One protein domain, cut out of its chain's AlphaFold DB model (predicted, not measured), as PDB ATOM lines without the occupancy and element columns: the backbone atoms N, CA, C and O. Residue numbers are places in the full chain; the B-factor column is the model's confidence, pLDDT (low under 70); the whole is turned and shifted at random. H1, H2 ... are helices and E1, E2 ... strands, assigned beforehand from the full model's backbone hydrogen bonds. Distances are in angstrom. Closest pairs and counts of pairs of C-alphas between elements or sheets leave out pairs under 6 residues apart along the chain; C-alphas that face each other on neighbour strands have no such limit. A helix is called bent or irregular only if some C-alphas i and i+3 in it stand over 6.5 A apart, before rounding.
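AT A GLANCE: This is residues 9 to 162 of the 206 residues of an uncharacterized protein of Halocynthiibacter arcticus (UniProt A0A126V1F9). A small twisted sheet of four strands stands between two helices, H1 over one face and H2 over the other. H5 packs on H2, and H6 lies beyond H5 at one end of the longest axis, while H3 packs on H1 near the edge strand E4. The printed part has 154 residues, with six named helices and four named strands in the order H1 E1 E2 H2 E3 H3 H4 E4 H5 H6; the class is mixed, helices and strands. The sheet is mixed, in the order E1 E3 E2 E4. The whole is compact, with a radius of gyration of the C-alphas of 15.3 A and spans of 43 by 39 by 27 A.

HOW THE PARTS SIT: Start at the inner strands E2, residues 35 to 39, and E3, residues 60 to 64: they are parallel, with N 61 and O 35 at 2.7 A, within hydrogen-bond range. Edge strand E1, residues 24 to 27, is antiparallel to E3, with N 27 and O 60 at 2.8 A. Edge strand E4, residues 114 to 117, is antiparallel to E2, with N 38 and O 114 at 2.8 A. Look next at H2, residues 44 to 55: it is on the sheet at a height of 9.8 A, and E2, H2 and E3 form a strand-helix-strand unit, two parallel strands joined through a helix, with a right-handed crossover. H1, residues 9 to 21, is on the opposite face at a height of 10.6 A. H3, residues 75 to 87, only grazes the sheet with residues 77 to 84; it touches H1, the closest C-alphas being those of Ile 14 and Ala 76, 6.5 A apart, at a steep tilt of 40 degrees, opposite ways. H5, residues 128 to 133, touches H2, with C-alphas 45 and 128 closest at 5.8 A. H4, residues 102 to 105, is close to H5 but not clearly touching, at 7.2 A between C-alphas 102 and 129. H6, residues 146 to 161, is near H5, with 7 pairs of C-alphas within 10 A. In H1, H2 and H3 every O i to N i+4 pair is within hydrogen-bond range; H6 has 10 of 12, H5 has 0 of 2 but 2 of 3 O i to N i+3 pairs, and H4 is too short for an O i to N i+4 pair.

IN THESE COORDINATES: Find C-alpha 9 at (135.424, 18.778, 8.642); from there H1 runs 18.5 A to C-alpha 21. H2 measures 16.5 A and H3 18.3 A. H6 runs 23.4 A to C-alpha 161 at (106.927, -6.591, 4.515); it has a kink of 30 degrees near residue 153 and is irregular, with C-alphas 147 and 150 7.7 A apart.

THE WHOLE: The C-alphas of Thr 20 and Ala 147 are the two farthest apart, 44.2 A. The printed part has no cut. The long links are H3 to H4 and H5 to H6. Mean pLDDT of the printed part is 79.4; look for values under 70 at residues 120 to 140, among others.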
ATOM      1  N   ASP A   9     135.769  17.357   8.505       67.00
ATOM      2  CA  ASP A   9     135.424  18.778   8.642       67.00
ATOM      3  C   ASP A   9     134.038  19.121   8.085       67.00
ATOM      4  O   ASP A   9     133.287  19.887   8.691       67.00
ATOM      5  N   SER A  10     133.654  18.505   6.962       75.12
ATOM      6  CA  SER A  10     132.327  18.705   6.372       75.12
ATOM      7  C   SER A  10     131.238  18.111   7.269       75.12
ATOM      8  O   SER A  10     130.194  18.731   7.476       75.12
ATOM      9  N   THR A  11     131.503  16.945   7.868       71.19
ATOM     10  CA  THR A  11     130.604  16.318   8.846       71.19
ATOM     11  C   THR A  11     130.388  17.207  10.063       71.19
ATOM     12  O   THR A  11     129.243  17.434  10.455       71.19
ATOM     13  N   GLN A  12     131.461  17.749  10.641       78.69
ATOM     14  CA  GLN A  12     131.365  18.627  11.808       78.69
ATOM     15  C   GLN A  12     130.610  19.922  11.490       78.69
ATOM     16  O   GLN A  12     129.784  20.369  12.288       78.69
ATOM     17  N   GLN A  13     130.823  20.500  10.304       84.88
ATOM     18  CA  GLN A  13     130.099  21.693   9.874       84.88
ATOM     19  C   GLN A  13     128.593  21.428   9.744       84.88
ATOM     20  O   GLN A  13     127.784  22.201  10.262       84.88
ATOM     21  N   ILE A  14     128.208  20.334   9.082       85.06
ATOM     22  CA  ILE A  14     126.798  19.963   8.926       85.06
ATOM     23  C   ILE A  14     126.174  19.641  10.285       85.06
ATOM     24  O   ILE A  14     125.067  20.091  10.577       85.06
ATOM     25  N   LEU A  15     126.885  18.908  11.145       85.81
ATOM     26  CA  LEU A  15     126.406  18.588  12.484       85.81
ATOM     27  C   LEU A  15     126.180  19.859  13.310       85.81
ATOM     28  O   LEU A  15     125.107  20.005  13.883       85.81
ATOM     29  N   SER A  16     127.119  20.808  13.294       88.31
ATOM     30  CA  SER A  16     126.985  22.103  13.974       88.31
ATOM     31  C   SER A  16     125.753  22.890  13.504       88.31
ATOM     32  O   SER A  16     124.977  23.410  14.317       88.31
ATOM     33  N   GLN A  17     125.504  22.920  12.189       91.19
ATOM     34  CA  GLN A  17     124.293  23.529  11.629       91.19
ATOM     35  C   GLN A  17     123.025  22.829  12.136       91.19
ATOM     36  O   GLN A  17     122.076  23.491  12.567       91.19
ATOM     37  N   LEU A  18     123.017  21.494  12.120       91.44
ATOM     38  CA  LEU A  18     121.885  20.693  12.574       91.44
ATOM     39  C   LEU A  18     121.614  20.868  14.068       91.44
ATOM     40  O   LEU A  18     120.459  21.041  14.441       91.44
ATOM     41  N   THR A  19     122.637  20.869  14.921       92.50
ATOM     42  CA  THR A  19     122.471  21.031  16.372       92.50
ATOM     43  C   THR A  19     122.067  22.448  16.763       92.50
ATOM     44  O   THR A  19     121.405  22.629  17.781       92.50
ATOM     45  N   THR A  20     122.419  23.450  15.951       94.00
ATOM     46  CA  THR A  20     121.942  24.831  16.125       94.00
ATOM     47  C   THR A  20     120.458  24.949  15.778       94.00
ATOM     48  O   THR A  20     119.695  25.596  16.490       94.00
ATOM     49  N   ARG A  21     120.030  24.316  14.680       93.69
ATOM     50  CA  ARG A  21     118.643  24.380  14.193       93.69
ATOM     51  C   ARG A  21     117.692  23.488  14.987       93.69
ATOM     52  O   ARG A  21     116.531  23.840  15.184       93.69
ATOM     53  N   PHE A  22     118.185  22.336  15.418       94.81
ATOM     54  CA  PHE A  22     117.464  21.347  16.199       94.81
ATOM     55  C   PHE A  22     118.221  21.170  17.511       94.81
ATOM     56  O   PHE A  22     119.089  20.302  17.587       94.81
ATOM     57  N   PRO A  23     117.955  21.992  18.538       94.00
ATOM     58  CA  PRO A  23     118.608  21.827  19.829       94.00
ATOM     59  C   PRO A  23     118.280  20.447  20.406       94.00
ATOM     60  O   PRO A  23     117.174  19.927  20.236       94.00
ATOM     61  N   GLY A  24     119.273  19.828  21.036       93.38
ATOM     62  CA  GLY A  24     119.150  18.487  21.595       93.38
ATOM     63  C   GLY A  24     119.184  18.485  23.113       93.38
ATOM     64  O   GLY A  24     119.706  19.405  23.741       93.38
ATOM     65  N   VAL A  25     118.638  17.421  23.695       93.69
ATOM     66  CA  VAL A  25     118.685  17.160  25.136       93.69
ATOM     67  C   VAL A  25     119.592  15.952  25.376       93.69
ATOM     68  O   VAL A  25     119.373  14.912  24.749       93.69
ATOM     69  N   PRO A  26     120.609  16.045  26.247       93.25
ATOM     70  CA  PRO A  26     121.434  14.895  26.594       93.25
ATOM     71  C   PRO A  26     120.602  13.825  27.315       93.25
ATOM     72  O   PRO A  26     119.788  14.127  28.187       93.25
ATOM     73  N   VAL A  27     120.813  12.565  26.943       91.62
ATOM     74  CA  VAL A  27     120.151  11.376  27.488       91.62
ATOM     75  C   VAL A  27     121.209  10.310  27.739       91.62
ATOM     76  O   VAL A  27     122.016  10.021  26.858       91.62
ATOM     77  N   GLY A  28     121.163   9.681  28.911       85.75
ATOM     78  CA  GLY A  28     122.046   8.579  29.283       85.75
ATOM     79  C   GLY A  28     122.890   8.875  30.525       85.75
ATOM     80  O   GLY A  28     122.760   9.944  31.119       85.75
ATOM     81  N   PRO A  29     123.709   7.899  30.948       77.69
ATOM     82  CA  PRO A  29     124.423   7.948  32.222       77.69
ATOM     83  C   PRO A  29     125.648   8.882  32.247       77.69
ATOM     84  O   PRO A  29     126.068   9.266  33.336       77.69
ATOM     85  N   ASP A  30     126.210   9.270  31.094       67.75
ATOM     86  CA  ASP A  30     127.468  10.032  31.031       67.75
ATOM     87  C   ASP A  30     127.265  11.498  30.607       67.75
ATOM     88  O   ASP A  30     126.512  11.804  29.682       67.75
ATOM     89  N   GLY A  31     128.016  12.412  31.235       65.19
ATOM     90  CA  GLY A  31     127.914  13.871  31.062       65.19
ATOM     91  C   GLY A  31     128.380  14.442  29.714       65.19
ATOM     92  O   GLY A  31     128.410  15.659  29.551       65.19
ATOM     93  N   THR A  32     128.749  13.613  28.731       76.38
ATOM     94  CA  THR A  32     129.006  14.080  27.357       76.38
ATOM     95  C   THR A  32     128.490  13.062  26.336       76.38
ATOM     96  O   THR A  32     129.056  11.974  26.211       76.38
ATOM     97  N   PRO A  33     127.407  13.379  25.605       83.69
ATOM     98  CA  PRO A  33     126.820  12.454  24.648       83.69
ATOM     99  C   PRO A  33     127.757  12.213  23.460       83.69
ATOM    100  O   PRO A  33     128.175  13.150  22.787       83.69
ATOM    101  N   ARG A  34     128.059  10.940  23.174       82.25
ATOM    102  CA  ARG A  34     128.879  10.543  22.013       82.25
ATOM    103  C   ARG A  34     128.107  10.627  20.701       82.25
ATOM    104  O   ARG A  34     128.706  10.822  19.648       82.25
ATOM    105  N   TYR A  35     126.799  10.413  20.764       86.94
ATOM    106  CA  TYR A  35     125.958  10.333  19.582       86.94
ATOM    107  C   TYR A  35     124.987  11.502  19.512       86.94
ATOM    108  O   TYR A  35     124.446  11.898  20.539       86.94
ATOM    109  N   HIS A  36     124.686  11.990  18.312       90.69
ATOM    110  CA  HIS A  36     123.511  12.827  18.064       90.69
ATOM    111  C   HIS A  36     122.430  11.990  17.400       90.69
ATOM    112  O   HIS A  36     122.660  11.361  16.369       90.69
ATOM    113  N   PHE A  37     121.247  11.975  17.997       92.19
ATOM    114  CA  PHE A  37     120.109  11.194  17.546       92.19
ATOM    115  C   PHE A  37     118.987  12.136  17.111       92.19
ATOM    116  O   PHE A  37     118.304  12.716  17.949       92.19
ATOM    117  N   PHE A  38     118.804  12.296  15.801       92.94
ATOM    118  CA  PHE A  38     117.736  13.098  15.207       92.94
ATOM    119  C   PHE A  38     116.550  12.205  14.869       92.94
ATOM    120  O   PHE A  38     116.647  11.300  14.034       92.94
ATOM    121  N   HIS A  39     115.424  12.435  15.536       92.88
ATOM    122  CA  HIS A  39     114.325  11.479  15.552       92.88
ATOM    123  C   HIS A  39     112.975  12.154  15.719       92.88
ATOM    124  O   HIS A  39     112.895  13.305  16.131       92.88
ATOM    125  N   ALA A  40     111.907  11.422  15.411       91.12
ATOM    126  CA  ALA A  40     110.550  11.910  15.606       91.12
ATOM    127  C   ALA A  40     109.797  11.035  16.622       91.12
ATOM    128  O   ALA A  40     109.794   9.805  16.481       91.12
ATOM    129  N   PRO A  41     109.109  11.621  17.623       87.19
ATOM    130  CA  PRO A  41     108.358  10.872  18.631       87.19
ATOM    131  C   PRO A  41     107.337   9.896  18.049       87.19
ATOM    132  O   PRO A  41     107.177   8.784  18.551       87.19
ATOM    133  N   ASN A  42     106.675  10.310  16.973       82.31
ATOM    134  CA  ASN A  42     105.642   9.558  16.276       82.31
ATOM    135  C   ASN A  42     106.203   8.566  15.241       82.31
ATOM    136  O   ASN A  42     105.430   7.823  14.657       82.31
ATOM    137  N   SER A  43     107.514   8.501  14.992       84.31
ATOM    138  CA  SER A  43     108.081   7.521  14.057       84.31
ATOM    139  C   SER A  43     108.366   6.197  14.769       84.31
ATOM    140  O   SER A  43     109.219   6.129  15.655       84.31
ATOM    141  N   GLY A  44     107.710   5.110  14.345       80.19
ATOM    142  CA  GLY A  44     107.994   3.763  14.872       80.19
ATOM    143  C   GLY A  44     109.456   3.352  14.664       80.19
ATOM    144  O   GLY A  44     110.063   2.692  15.503       80.19
ATOM    145  N   CYS A  45     110.065   3.841  13.588       82.50
ATOM    146  CA  CYS A  45     111.477   3.653  13.306       82.50
ATOM    147  C   CYS A  45     112.394   4.364  14.319       82.50
ATOM    148  O   CYS A  45     113.360   3.786  14.819       82.50
ATOM    149  N   SER A  46     112.028   5.584  14.712       87.50
ATOM    150  CA  SER A  46     112.688   6.318  15.799       87.50
ATOM    151  C   SER A  46     112.537   5.619  17.156       87.50
ATOM    152  O   SER A  46     113.455   5.648  17.973       87.50
ATOM    153  N   GLN A  47     111.396   4.972  17.410       86.88
ATOM    154  CA  GLN A  47     111.155   4.230  18.654       86.88
ATOM    155  C   GLN A  47     112.056   2.993  18.771       86.88
ATOM    156  O   GLN A  47     112.634   2.765  19.832       86.88
ATOM    157  N   LYS A  48     112.249   2.243  17.675       83.56
ATOM    158  CA  LYS A  48     113.164   1.086  17.642       83.56
ATOM    159  C   LYS A  48     114.582   1.488  18.051       83.56
ATOM    160  O   LYS A  48     115.176   0.849  18.912       83.56
ATOM    161  N   VAL A  49     115.100   2.581  17.486       86.06
ATOM    162  CA  VAL A  49     116.442   3.074  17.835       86.06
ATOM    163  C   VAL A  49     116.502   3.543  19.290       86.06
ATOM    164  O   VAL A  49     117.453   3.191  19.983       86.06
ATOM    165  N   ARG A  50     115.482   4.249  19.802       88.62
ATOM    166  CA  ARG A  50     115.429   4.633  21.228       88.62
ATOM    167  C   ARG A  50     115.474   3.443  22.169       88.62
ATOM    168  O   ARG A  50     116.234   3.481  23.130       88.62
ATOM    169  N   ALA A  51     114.692   2.404  21.891       86.94
ATOM    170  CA  ALA A  51     114.683   1.192  22.703       86.94
ATOM    171  C   ALA A  51     116.077   0.557  22.759       86.94
ATOM    172  O   ALA A  51     116.531   0.148  23.822       86.94
ATOM    173  N   VAL A  52     116.785   0.548  21.632       85.19
ATOM    174  CA  VAL A  52     118.138   0.002  21.541       85.19
ATOM    175  C   VAL A  52     119.180   0.880  22.239       85.19
ATOM    176  O   VAL A  52     119.993   0.357  22.999       85.19
ATOM    177  N   LEU A  53     119.129   2.204  22.067       86.62
ATOM    178  CA  LEU A  53     119.980   3.137  22.813       86.62
ATOM    179  C   LEU A  53     119.762   3.002  24.329       86.62
ATOM    180  O   LEU A  53     120.731   2.998  25.083       86.62
ATOM    181  N   ALA A  54     118.511   2.843  24.770       86.75
ATOM    182  CA  ALA A  54     118.166   2.648  26.174       86.75
ATOM    183  C   ALA A  54     118.641   1.289  26.711       86.75
ATOM    184  O   ALA A  54     119.256   1.243  27.772       86.75
ATOM    185  N   TYR A  55     118.404   0.203  25.968       84.81
ATOM    186  CA  TYR A  55     118.800  -1.157  26.347       84.81
ATOM    187  C   TYR A  55     120.309  -1.268  26.598       84.81
ATOM    188  O   TYR A  55     120.732  -1.873  27.579       84.81
ATOM    189  N   TYR A  56     121.116  -0.630  25.751       83.25
ATOM    190  CA  TYR A  56     122.570  -0.600  25.906       83.25
ATOM    191  C   TYR A  56     123.095   0.619  26.682       83.25
ATOM    192  O   TYR A  56     124.300   0.862  26.698       83.25
ATOM    193  N   GLN A  57     122.206   1.410  27.294       86.06
ATOM    194  CA  GLN A  57     122.547   2.598  28.086       86.06
ATOM    195  C   GLN A  57     123.499   3.571  27.367       86.06
ATOM    196  O   GLN A  57     124.417   4.135  27.962       86.06
ATOM    197  N   VAL A  58     123.296   3.774  26.066       84.94
ATOM    198  CA  VAL A  58     124.181   4.608  25.254       84.94
ATOM    199  C   VAL A  58     123.830   6.083  25.396       84.94
ATOM    200  O   VAL A  58     122.759   6.533  24.980       84.94
ATOM    201  N   SER A  59     124.782   6.841  25.940       88.56
ATOM    202  CA  SER A  59     124.709   8.295  26.078       88.56
ATOM    203  C   SER A  59     124.655   8.992  24.713       88.56
ATOM    204  O   SER A  59     125.547   8.826  23.872       88.56
ATOM    205  N   HIS A  60     123.614   9.791  24.487       90.31
ATOM    206  CA  HIS A  60     123.352  10.489  23.229       90.31
ATOM    207  C   HIS A  60     122.629  11.822  23.454       90.31
ATOM    208  O   HIS A  60     121.998  12.047  24.481       90.31
ATOM    209  N   CYS A  61     122.719  12.726  22.487       93.75
ATOM    210  CA  CYS A  61     121.960  13.961  22.432       93.75
ATOM    211  C   CYS A  61     120.715  13.707  21.580       93.75
ATOM    212  O   CYS A  61     120.817  13.355  20.405       93.75
ATOM    213  N   SER A  62     119.538  13.814  22.184       94.56
ATOM    214  CA  SER A  62     118.249  13.578  21.541       94.56
ATOM    215  C   SER A  62     117.737  14.869  20.902       94.56
ATOM    216  O   SER A  62     117.371  15.804  21.612       94.56
ATOM    217  N   HIS A  63     117.645  14.889  19.575       95.88
ATOM    218  CA  HIS A  63     117.126  15.993  18.774       95.88
ATOM    219  C   HIS A  63     115.759  15.627  18.202       95.88
ATOM    220  O   HIS A  63     115.629  14.689  17.411       95.88
ATOM    221  N   LEU A  64     114.734  16.378  18.599       94.81
ATOM    222  CA  LEU A  64     113.362  16.141  18.167       94.81
ATOM    223  C   LEU A  64     113.086  16.824  16.827       94.81
ATOM    224  O   LEU A  64     113.285  18.027  16.669       94.81
ATOM    225  N   LEU A  65     112.586  16.043  15.876       92.69
ATOM    226  CA  LEU A  65     112.092  16.494  14.585       92.69
ATOM    227  C   LEU A  65     110.577  16.313  14.529       92.69
ATOM    228  O   LEU A  65     110.048  15.252  14.862       92.69
ATOM    229  N   ASP A  66     109.888  17.344  14.054       88.31
ATOM    230  CA  ASP A  66     108.464  17.284  13.747       88.31
ATOM    231  C   ASP A  66     108.267  16.868  12.280       88.31
ATOM    232  O   ASP A  66     108.584  17.623  11.355       88.31
ATOM    233  N   ILE A  67     107.766  15.645  12.073       84.62
ATOM    234  CA  ILE A  67     107.453  15.106  10.740       84.62
ATOM    235  C   ILE A  67     106.342  15.916  10.067       84.62
ATOM    236  O   ILE A  67     106.436  16.193   8.875       84.62
ATOM    237  N   PHE A  68     105.306  16.314  10.808       82.75
ATOM    238  CA  PHE A  68     104.145  17.001  10.238       82.75
ATOM    239  C   PHE A  68     104.475  18.438   9.836       82.75
ATOM    240  O   PHE A  68     103.973  18.924   8.828       82.75
ATOM    241  N   ALA A  69     105.387  19.087  10.562       85.94
ATOM    242  CA  ALA A  69     105.954  20.374  10.164       85.94
ATOM    243  C   ALA A  69     107.068  20.254   9.101       85.94
ATOM    244  O   ALA A  69     107.778  21.227   8.836       85.94
ATOM    245  N   GLY A  70     107.277  19.062   8.532       85.31
ATOM    246  CA  GLY A  70     108.243  18.817   7.464       85.31
ATOM    247  C   GLY A  70     109.710  18.960   7.881       85.31
ATOM    248  O   GLY A  70     110.581  19.078   7.022       85.31
ATOM    249  N   LYS A  71     110.035  18.937   9.182       88.88
ATOM    250  CA  LYS A  71     111.420  19.122   9.665       88.88
ATOM    251  C   LYS A  71     112.355  17.982   9.265       88.88
ATOM    252  O   LYS A  71     113.572  18.146   9.300       88.88
ATOM    253  N   THR A  72     111.812  16.840   8.857       87.12
ATOM    254  CA  THR A  72     112.596  15.737   8.296       87.12
ATOM    255  C   THR A  72     113.151  16.038   6.907       87.12
ATOM    256  O   THR A  72     114.160  15.432   6.554       87.12
ATOM    257  N   TYR A  73     112.557  16.984   6.172       89.25
ATOM    258  CA  TYR A  73     112.985  17.430   4.840       89.25
ATOM    259  C   TYR A  73     113.982  18.592   4.882       89.25
ATOM    260  O   TYR A  73     114.295  19.176   3.846       89.25
ATOM    261  N   ASP A  74     114.476  18.954   6.068       91.44
ATOM    262  CA  ASP A  74     115.537  19.945   6.183       91.44
ATOM    263  C   ASP A  74     116.726  19.548   5.281       91.44
ATOM    264  O   ASP A  74     117.199  18.412   5.380       91.44
ATOM    265  N   PRO A  75     117.231  20.441   4.408       90.94
ATOM    266  CA  PRO A  75     118.258  20.074   3.439       90.94
ATOM    267  C   PRO A  75     119.521  19.480   4.066       90.94
ATOM    268  O   PRO A  75     120.113  18.569   3.491       90.94
ATOM    269  N   ALA A  76     119.918  19.941   5.258       88.56
ATOM    270  CA  ALA A  76     121.074  19.387   5.953       88.56
ATOM    271  C   ALA A  76     120.779  17.975   6.491       88.56
ATOM    272  O   ALA A  76     121.640  17.102   6.402       88.56
ATOM    273  N   GLN A  77     119.556  17.706   6.969       87.62
ATOM    274  CA  GLN A  77     119.135  16.354   7.369       87.62
ATOM    275  C   GLN A  77     119.130  15.391   6.181       87.62
ATOM    276  O   GLN A  77     119.668  14.288   6.277       87.62
ATOM    277  N   VAL A  78     118.534  15.815   5.064       88.25
ATOM    278  CA  VAL A  78     118.463  15.010   3.842       88.25
ATOM    279  C   VAL A  78     119.867  14.713   3.334       88.25
ATOM    280  O   VAL A  78     120.187  13.559   3.067       88.25
ATOM    281  N   HIS A  79     120.738  15.720   3.276       85.94
ATOM    282  CA  HIS A  79     122.115  15.555   2.825       85.94
ATOM    283  C   HIS A  79     122.883  14.500   3.639       85.94
ATOM    284  O   HIS A  79     123.472  13.592   3.050       85.94
ATOM    285  N   VAL A  80     122.798  14.556   4.973       80.81
ATOM    286  CA  VAL A  80     123.432  13.567   5.863       80.81
ATOM    287  C   VAL A  80     122.914  12.155   5.604       80.81
ATOM    288  O   VAL A  80     123.693  11.206   5.513       80.81
ATOM    289  N   ARG A  81     121.597  11.986   5.479       83.75
ATOM    290  CA  ARG A  81     120.996  10.662   5.266       83.75
ATOM    291  C   ARG A  81     121.344  10.096   3.897       83.75
ATOM    292  O   ARG A  81     121.677   8.923   3.806       83.75
ATOM    293  N   MET A  82     121.349  10.934   2.863       83.38
ATOM    294  CA  MET A  82     121.745  10.566   1.500       83.38
ATOM    295  C   MET A  82     123.190  10.063   1.436       83.38
ATOM    296  O   MET A  82     123.495   9.108   0.725       83.38
ATOM    297  N   GLN A  83     124.085  10.663   2.215       77.94
ATOM    298  CA  GLN A  83     125.452  10.162   2.360       77.94
ATOM    299  C   GLN A  83     125.498   8.856   3.133       77.94
ATOM    300  O   GLN A  83     126.216   7.946   2.735       77.94
ATOM    301  N   GLY A  84     124.686   8.732   4.182       75.50
ATOM    302  CA  GLY A  84     124.438   7.464   4.852       75.50
ATOM    303  C   GLY A  84     124.051   6.350   3.877       75.50
ATOM    304  O   GLY A  84     124.656   5.280   3.908       75.50
ATOM    305  N   CYS A  85     123.109   6.617   2.964       78.31
ATOM    306  CA  CYS A  85     122.729   5.693   1.894       78.31
ATOM    307  C   CYS A  85     123.941   5.272   1.057       78.31
ATOM    308  O   CYS A  85     124.169   4.083   0.836       78.31
ATOM    309  N   ALA A  86     124.730   6.256   0.610       79.19
ATOM    310  CA  ALA A  86     125.893   6.030  -0.238       79.19
ATOM    311  C   ALA A  86     126.971   5.199   0.474       79.19
ATOM    312  O   ALA A  86     127.506   4.264  -0.117       79.19
ATOM    313  N   CYS A  87     127.242   5.478   1.753       73.56
ATOM    314  CA  CYS A  87     128.176   4.710   2.579       73.56
ATOM    315  C   CYS A  87     127.739   3.252   2.763       73.56
ATOM    316  O   CYS A  87     128.584   2.366   2.861       73.56
ATOM    317  N   LEU A  88     126.430   2.994   2.799       72.44
ATOM    318  CA  LEU A  88     125.877   1.640   2.868       72.44
ATOM    319  C   LEU A  88     125.839   0.930   1.505       72.44
ATOM    320  O   LEU A  88     125.471  -0.241   1.452       72.44
ATOM    321  N   GLY A  89     126.199   1.611   0.412       77.88
ATOM    322  CA  GLY A  89     126.178   1.043  -0.936       77.88
ATOM    323  C   GLY A  89     124.776   0.684  -1.434       77.88
ATOM    324  O   GLY A  89     124.646  -0.104  -2.368       77.88
ATOM    325  N   VAL A  90     123.726   1.237  -0.818       75.69
ATOM    326  CA  VAL A  90     122.334   0.988  -1.209       75.69
ATOM    327  C   VAL A  90     121.850   2.074  -2.173       75.69
ATOM    328  O   VAL A  90     122.154   3.255  -1.969       75.69
ATOM    329  N   PRO A  91     121.088   1.718  -3.223       83.69
ATOM    330  CA  PRO A  91     120.496   2.710  -4.106       83.69
ATOM    331  C   PRO A  91     119.488   3.560  -3.337       83.69
ATOM    332  O   PRO A  91     118.905   3.123  -2.344       83.69
ATOM    333  N   LEU A  92     119.262   4.777  -3.816       84.19
ATOM    334  CA  LEU A  92     118.181   5.606  -3.304       84.19
ATOM    335  C   LEU A  92     116.830   5.006  -3.677       84.19
ATOM    336  O   LEU A  92     116.688   4.375  -4.725       84.19
ATOM    337  N   ALA A  93     115.840   5.245  -2.829       83.25
ATOM    338  CA  ALA A  93     114.481   4.837  -3.103       83.25
ATOM    339  C   ALA A  93     113.945   5.560  -4.343       83.25
ATOM    340  O   ALA A  93     113.931   6.789  -4.405       83.25
ATOM    341  N   ALA A  94     113.500   4.785  -5.332       79.69
ATOM    342  CA  ALA A  94     112.883   5.318  -6.545       79.69
ATOM    343  C   ALA A  94     111.400   5.666  -6.335       79.69
ATOM    344  O   ALA A  94     110.833   6.456  -7.087       79.69
ATOM    345  N   GLN A  95     110.764   5.055  -5.329       74.75
ATOM    346  CA  GLN A  95     109.345   5.200  -5.019       74.75
ATOM    347  C   GLN A  95     109.126   5.183  -3.504       74.75
ATOM    348  O   GLN A  95     109.908   4.606  -2.748       74.75
ATOM    349  N   HIS A  96     108.038   5.801  -3.046       70.19
ATOM    350  CA  HIS A  96     107.612   5.713  -1.654       70.19
ATOM    351  C   HIS A  96     106.533   4.635  -1.517       70.19
ATOM    352  O   HIS A  96     105.353   4.894  -1.730       70.19
ATOM    353  N   LEU A  97     106.945   3.414  -1.170       65.50
ATOM    354  CA  LEU A  97     106.047   2.257  -1.062       65.50
ATOM    355  C   LEU A  97     105.405   2.105   0.330       65.50
ATOM    356  O   LEU A  97     104.720   1.123   0.595       65.50
ATOM    357  N   GLY A  98     105.656   3.033   1.261       65.75
ATOM    358  CA  GLY A  98     105.140   2.959   2.634       65.75
ATOM    359  C   GLY A  98     105.720   1.813   3.484       65.75
ATOM    360  O   GLY A  98     105.341   1.665   4.647       65.75
ATOM    361  N   THR A  99     106.648   1.020   2.938       65.56
ATOM    362  CA  THR A  99     107.449   0.037   3.681       65.56
ATOM    363  C   THR A  99     108.653   0.706   4.348       65.56
ATOM    364  O   THR A  99     109.172   1.724   3.888       65.56
ATOM    365  N   THR A 100     109.115   0.114   5.450       66.19
ATOM    366  CA  THR A 100     110.353   0.519   6.141       66.19
ATOM    367  C   THR A 100     111.572  -0.317   5.723       66.19
ATOM    368  O   THR A 100     112.660  -0.142   6.278       66.19
ATOM    369  N   SER A 101     111.404  -1.227   4.754       70.62
ATOM    370  CA  SER A 101     112.467  -2.094   4.247       70.62
ATOM    371  C   SER A 101     113.369  -1.365   3.248       70.62
ATOM    372  O   SER A 101     112.990  -1.125   2.102       70.62
ATOM    373  N   VAL A 102     114.597  -1.057   3.676       70.75
ATOM    374  CA  VAL A 102     115.643  -0.490   2.802       70.75
ATOM    375  C   VAL A 102     116.099  -1.493   1.742       70.75
ATOM    376  O   VAL A 102     116.410  -1.103   0.625       70.75
ATOM    377  N   GLU A 103     116.116  -2.787   2.073       72.31
ATOM    378  CA  GLU A 103     116.514  -3.848   1.136       72.31
ATOM    379  C   GLU A 103     115.535  -3.942  -0.045       72.31
ATOM    380  O   GLU A 103     115.963  -4.133  -1.180       72.31
ATOM    381  N   ALA A 104     114.235  -3.751   0.207       70.50
ATOM    382  CA  ALA A 104     113.202  -3.832  -0.825       70.50
ATOM    383  C   ALA A 104     113.004  -2.516  -1.596       70.50
ATOM    384  O   ALA A 104     112.760  -2.545  -2.798       70.50
ATOM    385  N   ASN A 105     113.087  -1.368  -0.913       74.62
ATOM    386  CA  ASN A 105     112.699  -0.077  -1.491       74.62
ATOM    387  C   ASN A 105     113.876   0.871  -1.757       74.62
ATOM    388  O   ASN A 105     113.670   1.953  -2.292       74.62
ATOM    389  N   GLY A 106     115.098   0.501  -1.378       79.38
ATOM    390  CA  GLY A 106     116.237   1.412  -1.365       79.38
ATOM    391  C   GLY A 106     116.212   2.380  -0.179       79.38
ATOM    392  O   GLY A 106     115.378   2.312   0.726       79.38
ATOM    393  N   CYS A 107     117.184   3.283  -0.162       80.75
ATOM    394  CA  CYS A 107     117.369   4.262   0.894       80.75
ATOM    395  C   CYS A 107     116.578   5.546   0.644       80.75
ATOM    396  O   CYS A 107     116.785   6.226  -0.360       80.75
ATOM    397  N   ASP A 108     115.726   5.924   1.592       83.38
ATOM    398  CA  ASP A 108     115.019   7.202   1.569       83.38
ATOM    399  C   ASP A 108     115.758   8.231   2.447       83.38
ATOM    400  O   ASP A 108     115.856   8.090   3.667       83.38
ATOM    401  N   GLY A 109     116.296   9.285   1.827       83.50
ATOM    402  CA  GLY A 109     116.994  10.367   2.530       83.50
ATOM    403  C   GLY A 109     116.073  11.275   3.357       83.50
ATOM    404  O   GLY A 109     116.547  12.082   4.154       83.50
ATOM    405  N   CYS A 110     114.756  11.163   3.206       84.31
ATOM    406  CA  CYS A 110     113.779  12.026   3.864       84.31
ATOM    407  C   CYS A 110     113.192  11.414   5.142       84.31
ATOM    408  O   CYS A 110     112.491  12.110   5.882       84.31
ATOM    409  N   VAL A 111     113.481  10.142   5.442       81.94
ATOM    410  CA  VAL A 111     112.918   9.456   6.612       81.94
ATOM    411  C   VAL A 111     113.833   9.515   7.832       81.94
ATOM    412  O   VAL A 111     115.058   9.544   7.745       81.94
ATOM    413  N   VAL A 112     113.208   9.514   9.006       85.69
ATOM    414  CA  VAL A 112     113.870   9.389  10.311       85.69
ATOM    415  C   VAL A 112     113.960   7.925  10.754       85.69
ATOM    416  O   VAL A 112     113.090   7.127  10.389       85.69
ATOM    417  N   PRO A 113     114.913   7.573  11.640       87.06
ATOM    418  CA  PRO A 113     115.856   8.461  12.336       87.06
ATOM    419  C   PRO A 113     117.227   8.625  11.660       87.06
ATOM    420  O   PRO A 113     117.589   7.879  10.755       87.06
ATOM    421  N   THR A 114     118.012   9.580  12.169       86.38
ATOM    422  CA  THR A 114     119.456   9.719  11.914       86.38
ATOM    423  C   THR A 114     120.211   9.571  13.233       86.38
ATOM    424  O   THR A 114     119.880  10.251  14.204       86.38
ATOM    425  N   LEU A 115     121.249   8.734  13.275       85.12
ATOM    426  CA  LEU A 115     122.221   8.700  14.370       85.12
ATOM    427  C   LEU A 115     123.569   9.209  13.833       85.12
ATOM    428  O   LEU A 115     123.901   9.002  12.673       85.12
ATOM    429  N   VAL A 116     124.340   9.932  14.633       81.25
ATOM    430  CA  VAL A 116     125.642  10.482  14.223       81.25
ATOM    431  C   VAL A 116     126.639  10.215  15.335       81.25
ATOM    432  O   VAL A 116     126.319  10.509  16.481       81.25
ATOM    433  N   ASP A 117     127.815   9.663  15.028       80.75
ATOM    434  CA  ASP A 117     128.888   9.449  16.008       80.75
ATOM    435  C   ASP A 117     129.883  10.611  15.961       80.75
ATOM    436  O   ASP A 117     130.532  10.848  14.941       80.75
ATOM    437  N   VAL A 118     130.015  11.332  17.076       74.25
ATOM    438  CA  VAL A 118     130.886  12.512  17.181       74.25
ATOM    439  C   VAL A 118     132.361  12.120  17.195       74.25
ATOM    440  O   VAL A 118     133.191  12.872  16.689       74.25
ATOM    441  N   LYS A 119     132.704  10.945  17.745       70.06
ATOM    442  CA  LYS A 119     134.104  10.564  17.989       70.06
ATOM    443  C   LYS A 119     134.895  10.413  16.693       70.06
ATOM    444  O   LYS A 119     136.034  10.856  16.615       70.06
ATOM    445  N   ASP A 120     134.271   9.810  15.694       59.25
ATOM    446  CA  ASP A 120     134.922   9.508  14.423       59.25
ATOM    447  C   ASP A 120     134.511  10.518  13.330       59.25
ATOM    448  O   ASP A 120     134.903  10.379  12.172       59.25
ATOM    449  N   GLY A 121     133.684  11.527  13.669       53.81
ATOM    450  CA  GLY A 121     133.023  12.423  12.705       53.81
ATOM    451  C   GLY A 121     132.368  11.655  11.557       53.81
ATOM    452  O   GLY A 121     132.340  12.113  10.414       53.81
ATOM    453  N   THR A 122     131.919  10.438  11.857       56.62
ATOM    454  CA  THR A 122     131.378   9.495  10.891       56.62
ATOM    455  C   THR A 122     129.874   9.467  11.091       56.62
ATOM    456  O   THR A 122     129.366   9.179  12.179       56.62
ATOM    457  N   PHE A 123     129.142   9.785  10.028       60.53
ATOM    458  CA  PHE A 123     127.694   9.665  10.028       60.53
ATOM    459  C   PHE A 123     127.310   8.188  10.036       60.53
ATOM    460  O   PHE A 123     127.369   7.507   9.014       60.53
ATOM    461  N   LEU A 124     126.898   7.688  11.197       55.22
ATOM    462  CA  LEU A 124     126.255   6.385  11.306       55.22
ATOM    463  C   LEU A 124     124.767   6.540  11.013       55.22
ATOM    464  O   LEU A 124     123.931   6.464  11.912       55.22
ATOM    465  N   TRP A 125     124.412   6.724   9.744       57.41
ATOM    466  CA  TRP A 125     123.022   6.515   9.365       57.41
ATOM    467  C   TRP A 125     122.678   5.039   9.598       57.41
ATOM    468  O   TRP A 125     123.130   4.158   8.870       57.41
ATOM    469  N   ILE A 126     121.930   4.767  10.667       57.50
ATOM    470  CA  ILE A 126     121.393   3.445  10.978       57.50
ATOM    471  C   ILE A 126     119.941   3.455  10.501       57.50
ATOM    472  O   ILE A 126     119.062   3.879  11.261       57.50
ATOM    473  N   PRO A 127     119.641   2.998   9.271       57.66
ATOM    474  CA  PRO A 127     118.265   2.661   8.956       57.66
ATOM    475  C   PRO A 127     117.787   1.609   9.957       57.66
ATOM    476  O   PRO A 127     118.580   0.810  10.452       57.66
ATOM    477  N   CYS A 128     116.489   1.567  10.249       54.12
ATOM    478  CA  CYS A 128     115.916   0.632  11.226       54.12
ATOM    479  C   CYS A 128     116.371  -0.824  11.051       54.12
ATOM    480  O   CYS A 128     116.502  -1.548  12.035       54.12
ATOM    481  N   ALA A 129     116.666  -1.232   9.815       51.78
ATOM    482  CA  ALA A 129     117.205  -2.544   9.487       51.78
ATOM    483  C   ALA A 129     118.587  -2.840  10.106       51.78
ATOM    484  O   ALA A 129     118.908  -4.005  10.293       51.78
ATOM    485  N   PHE A 130     119.400  -1.839  10.448       56.75
ATOM    486  CA  PHE A 130     120.772  -2.013  10.951       56.75
ATOM    487  C   PHE A 130     120.877  -2.002  12.475       56.75
ATOM    488  O   PHE A 130     121.906  -2.390  13.025       56.75
ATOM    489  N   VAL A 131     119.785  -1.674  13.168       57.66
ATOM    490  CA  VAL A 131     119.662  -1.829  14.623       57.66
ATOM    491  C   VAL A 131     119.934  -3.283  15.051       57.66
ATOM    492  O   VAL A 131     120.543  -3.509  16.092       57.66
ATOM    493  N   LYS A 132     119.589  -4.270  14.203       55.09
ATOM    494  CA  LYS A 132     119.863  -5.709  14.413       55.09
ATOM    495  C   LYS A 132     121.356  -6.074  14.398       55.09
ATOM    496  O   LYS A 132     121.750  -7.095  14.957       55.09
ATOM    497  N   CYS A 133     122.178  -5.252  13.747       53.56
ATOM    498  CA  CYS A 133     123.624  -5.438  13.630       53.56
ATOM    499  C   CYS A 133     124.400  -4.556  14.617       53.56
ATOM    500  O   CYS A 133     125.613  -4.714  14.758       53.56
ATOM    501  N   TRP A 134     123.719  -3.629  15.299       62.53
ATOM    502  CA  TRP A 134     124.373  -2.731  16.232       62.53
ATOM    503  C   TRP A 134     124.697  -3.452  17.538       62.53
ATOM    504  O   TRP A 134     123.824  -3.915  18.274       62.53
ATOM    505  N   THR A 135     125.991  -3.529  17.814       59.12
ATOM    506  CA  THR A 135     126.553  -4.000  19.074       59.12
ATOM    507  C   THR A 135     127.419  -2.871  19.623       59.12
ATOM    508  O   THR A 135     128.457  -2.546  19.037       59.12
ATOM    509  N   PRO A 136     127.000  -2.185  20.696       59.59
ATOM    510  CA  PRO A 136     127.847  -1.173  21.296       59.59
ATOM    511  C   PRO A 136     129.068  -1.827  21.942       59.59
ATOM    512  O   PRO A 136     129.044  -2.973  22.387       59.59
ATOM    513  N   ARG A 137     130.163  -1.063  22.015       56.69
ATOM    514  CA  ARG A 137     131.458  -1.526  22.543       56.69
ATOM    515  C   ARG A 137     131.452  -1.866  24.046       56.69
ATOM    516  O   ARG A 137     132.473  -2.328  24.546       56.69
ATOM    517  N   LYS A 138     130.364  -1.608  24.780       51.91
ATOM    518  CA  LYS A 138     130.237  -1.870  26.222       51.91
ATOM    519  C   LYS A 138     128.882  -2.498  26.536       51.91
ATOM    520  O   LYS A 138     127.880  -1.963  26.087       51.91
ATOM    521  N   GLY A 139     128.917  -3.556  27.354       52.56
ATOM    522  CA  GLY A 139     127.873  -3.974  28.300       52.56
ATOM    523  C   GLY A 139     126.455  -4.193  27.760       52.56
ATOM    524  O   GLY A 139     125.770  -3.255  27.381       52.56
ATOM    525  N   GLY A 140     125.981  -5.437  27.828       57.25
ATOM    526  CA  GLY A 140     124.602  -5.825  27.511       57.25
ATOM    527  C   GLY A 140     124.561  -7.169  26.789       57.25
ATOM    528  O   GLY A 140     125.460  -7.484  26.011       57.25
ATOM    529  N   GLY A 141     123.540  -7.988  27.053       70.19
ATOM    530  CA  GLY A 141     123.306  -9.202  26.264       70.19
ATOM    531  C   GLY A 141     123.011  -8.842  24.805       70.19
ATOM    532  O   GLY A 141     122.500  -7.759  24.530       70.19
ATOM    533  N   ALA A 142     123.312  -9.727  23.856       77.19
ATOM    534  CA  ALA A 142     123.005  -9.466  22.451       77.19
ATOM    535  C   ALA A 142     121.484  -9.343  22.238       77.19
ATOM    536  O   ALA A 142     120.755 -10.273  22.575       77.19
ATOM    537  N   LEU A 143     121.014  -8.250  21.617       79.00
ATOM    538  CA  LEU A 143     119.603  -8.104  21.200       79.00
ATOM    539  C   LEU A 143     119.140  -9.234  20.271       79.00
ATOM    540  O   LEU A 143     117.968  -9.589  20.252       79.00
ATOM    541  N   VAL A 144     120.076  -9.798  19.504       80.81
ATOM    542  CA  VAL A 144     119.861 -10.980  18.671       80.81
ATOM    543  C   VAL A 144     120.847 -12.058  19.125       80.81
ATOM    544  O   VAL A 144     121.949 -12.158  18.567       80.81
ATOM    545  N   PRO A 145     120.507 -12.845  20.165       83.31
ATOM    546  CA  PRO A 145     121.343 -13.948  20.617       83.31
ATOM    547  C   PRO A 145     121.608 -14.921  19.469       83.31
ATOM    548  O   PRO A 145     120.701 -15.235  18.700       83.31
ATOM    549  N   ALA A 146     122.838 -15.428  19.357       85.19
ATOM    550  CA  ALA A 146     123.238 -16.277  18.231       85.19
ATOM    551  C   ALA A 146     122.313 -17.494  18.051       85.19
ATOM    552  O   ALA A 146     121.911 -17.787  16.928       85.19
ATOM    553  N   ALA A 147     121.909 -18.127  19.157       89.50
ATOM    554  CA  ALA A 147     121.009 -19.280  19.162       89.50
ATOM    555  C   ALA A 147     119.602 -18.980  18.611       89.50
ATOM    556  O   ALA A 147     118.959 -19.871  18.069       89.50
ATOM    557  N   LEU A 148     119.128 -17.734  18.724       88.25
ATOM    558  CA  LEU A 148     117.785 -17.321  18.299       88.25
ATOM    559  C   LEU A 148     117.790 -16.503  17.004       88.25
ATOM    560  O   LEU A 148     116.730 -16.126  16.512       88.25
ATOM    561  N   ARG A 149     118.969 -16.230  16.431       85.12
ATOM    562  CA  ARG A 149     119.129 -15.335  15.280       85.12
ATOM    563  C   ARG A 149     118.216 -15.715  14.121       85.12
ATOM    564  O   ARG A 149     117.541 -14.842  13.597       85.12
ATOM    565  N   ALA A 150     118.189 -16.985  13.725       87.00
ATOM    566  CA  ALA A 150     117.382 -17.422  12.588       87.00
ATOM    567  C   ALA A 150     115.880 -17.169  12.814       87.00
ATOM    568  O   ALA A 150     115.224 -16.611  11.940       87.00
ATOM    569  N   ALA A 151     115.368 -17.501  14.003       89.88
ATOM    570  CA  ALA A 151     113.964 -17.297  14.359       89.88
ATOM    571  C   ALA A 151     113.591 -15.806  14.404       89.88
ATOM    572  O   ALA A 151     112.636 -15.388  13.755       89.88
ATOM    573  N   ILE A 152     114.405 -14.982  15.075       86.25
ATOM    574  CA  ILE A 152     114.190 -13.528  15.161       86.25
ATOM    575  C   ILE A 152     114.211 -12.888  13.767       86.25
ATOM    576  O   ILE A 152     113.385 -12.035  13.455       86.25
ATOM    577  N   MET A 153     115.150 -13.292  12.907       84.50
ATOM    578  CA  MET A 153     115.249 -12.757  11.548       84.50
ATOM    579  C   MET A 153     114.054 -13.161  10.677       84.50
ATOM    580  O   MET A 153     113.613 -12.349   9.866       84.50
ATOM    581  N   ALA A 154     113.511 -14.367  10.865       85.00
ATOM    582  CA  ALA A 154     112.305 -14.811  10.172       85.00
ATOM    583  C   ALA A 154     111.075 -13.979  10.577       85.00
ATOM    584  O   ALA A 154     110.339 -13.516   9.710       85.00
ATOM    585  N   GLU A 155     110.889 -13.708  11.872       86.12
ATOM    586  CA  GLU A 155     109.800 -12.840  12.344       86.12
ATOM    587  C   GLU A 155     109.954 -11.396  11.849       86.12
ATOM    588  O   GLU A 155     108.996 -10.779  11.382       86.12
ATOM    589  N   LEU A 156     111.175 -10.854  11.898       80.25
ATOM    590  CA  LEU A 156     111.451  -9.506  11.403       80.25
ATOM    591  C   LEU A 156     111.164  -9.367   9.907       80.25
ATOM    592  O   LEU A 156     110.685  -8.312   9.497       80.25
ATOM    593  N   ALA A 157     111.423 -10.404   9.105       80.06
ATOM    594  CA  ALA A 157     111.111 -10.390   7.680       80.06
ATOM    595  C   ALA A 157     109.606 -10.189   7.437       80.06
ATOM    596  O   ALA A 157     109.236  -9.348   6.622       80.06
ATOM    597  N   VAL A 158     108.749 -10.864   8.214       79.50
ATOM    598  CA  VAL A 158     107.289 -10.675   8.150       79.50
ATOM    599  C   VAL A 158     106.913  -9.234   8.502       79.50
ATOM    600  O   VAL A 158     106.172  -8.589   7.770       79.50
ATOM    601  N   VAL A 159     107.462  -8.687   9.591       76.00
ATOM    602  CA  VAL A 159     107.158  -7.314  10.034       76.00
ATOM    603  C   VAL A 159     107.639  -6.255   9.033       76.00
ATOM    604  O   VAL A 159     107.022  -5.199   8.915       76.00
ATOM    605  N   HIS A 160     108.746  -6.503   8.332       72.44
ATOM    606  CA  HIS A 160     109.312  -5.576   7.348       72.44
ATOM    607  C   HIS A 160     108.489  -5.477   6.059       72.44
ATOM    608  O   HIS A 160     108.523  -4.429   5.408       72.44
ATOM    609  N   ASP A 161     107.777  -6.544   5.704       69.88
ATOM    610  CA  ASP A 161     106.927  -6.591   4.515       69.88
ATOM    611  C   ASP A 161     105.564  -5.916   4.741       69.88
ATOM    612  O   ASP A 161     104.898  -5.481   3.804       69.88
ATOM    613  N   LEU A 162     105.164  -5.742   6.004       69.00
ATOM    614  CA  LEU A 162     103.939  -5.023   6.330       69.00
ATOM    615  C   LEU A 162     104.087  -3.514   6.042       69.00
ATOM    616  O   LEU A 162     105.098  -2.901   6.415       69.00
TER     617      LEU A 162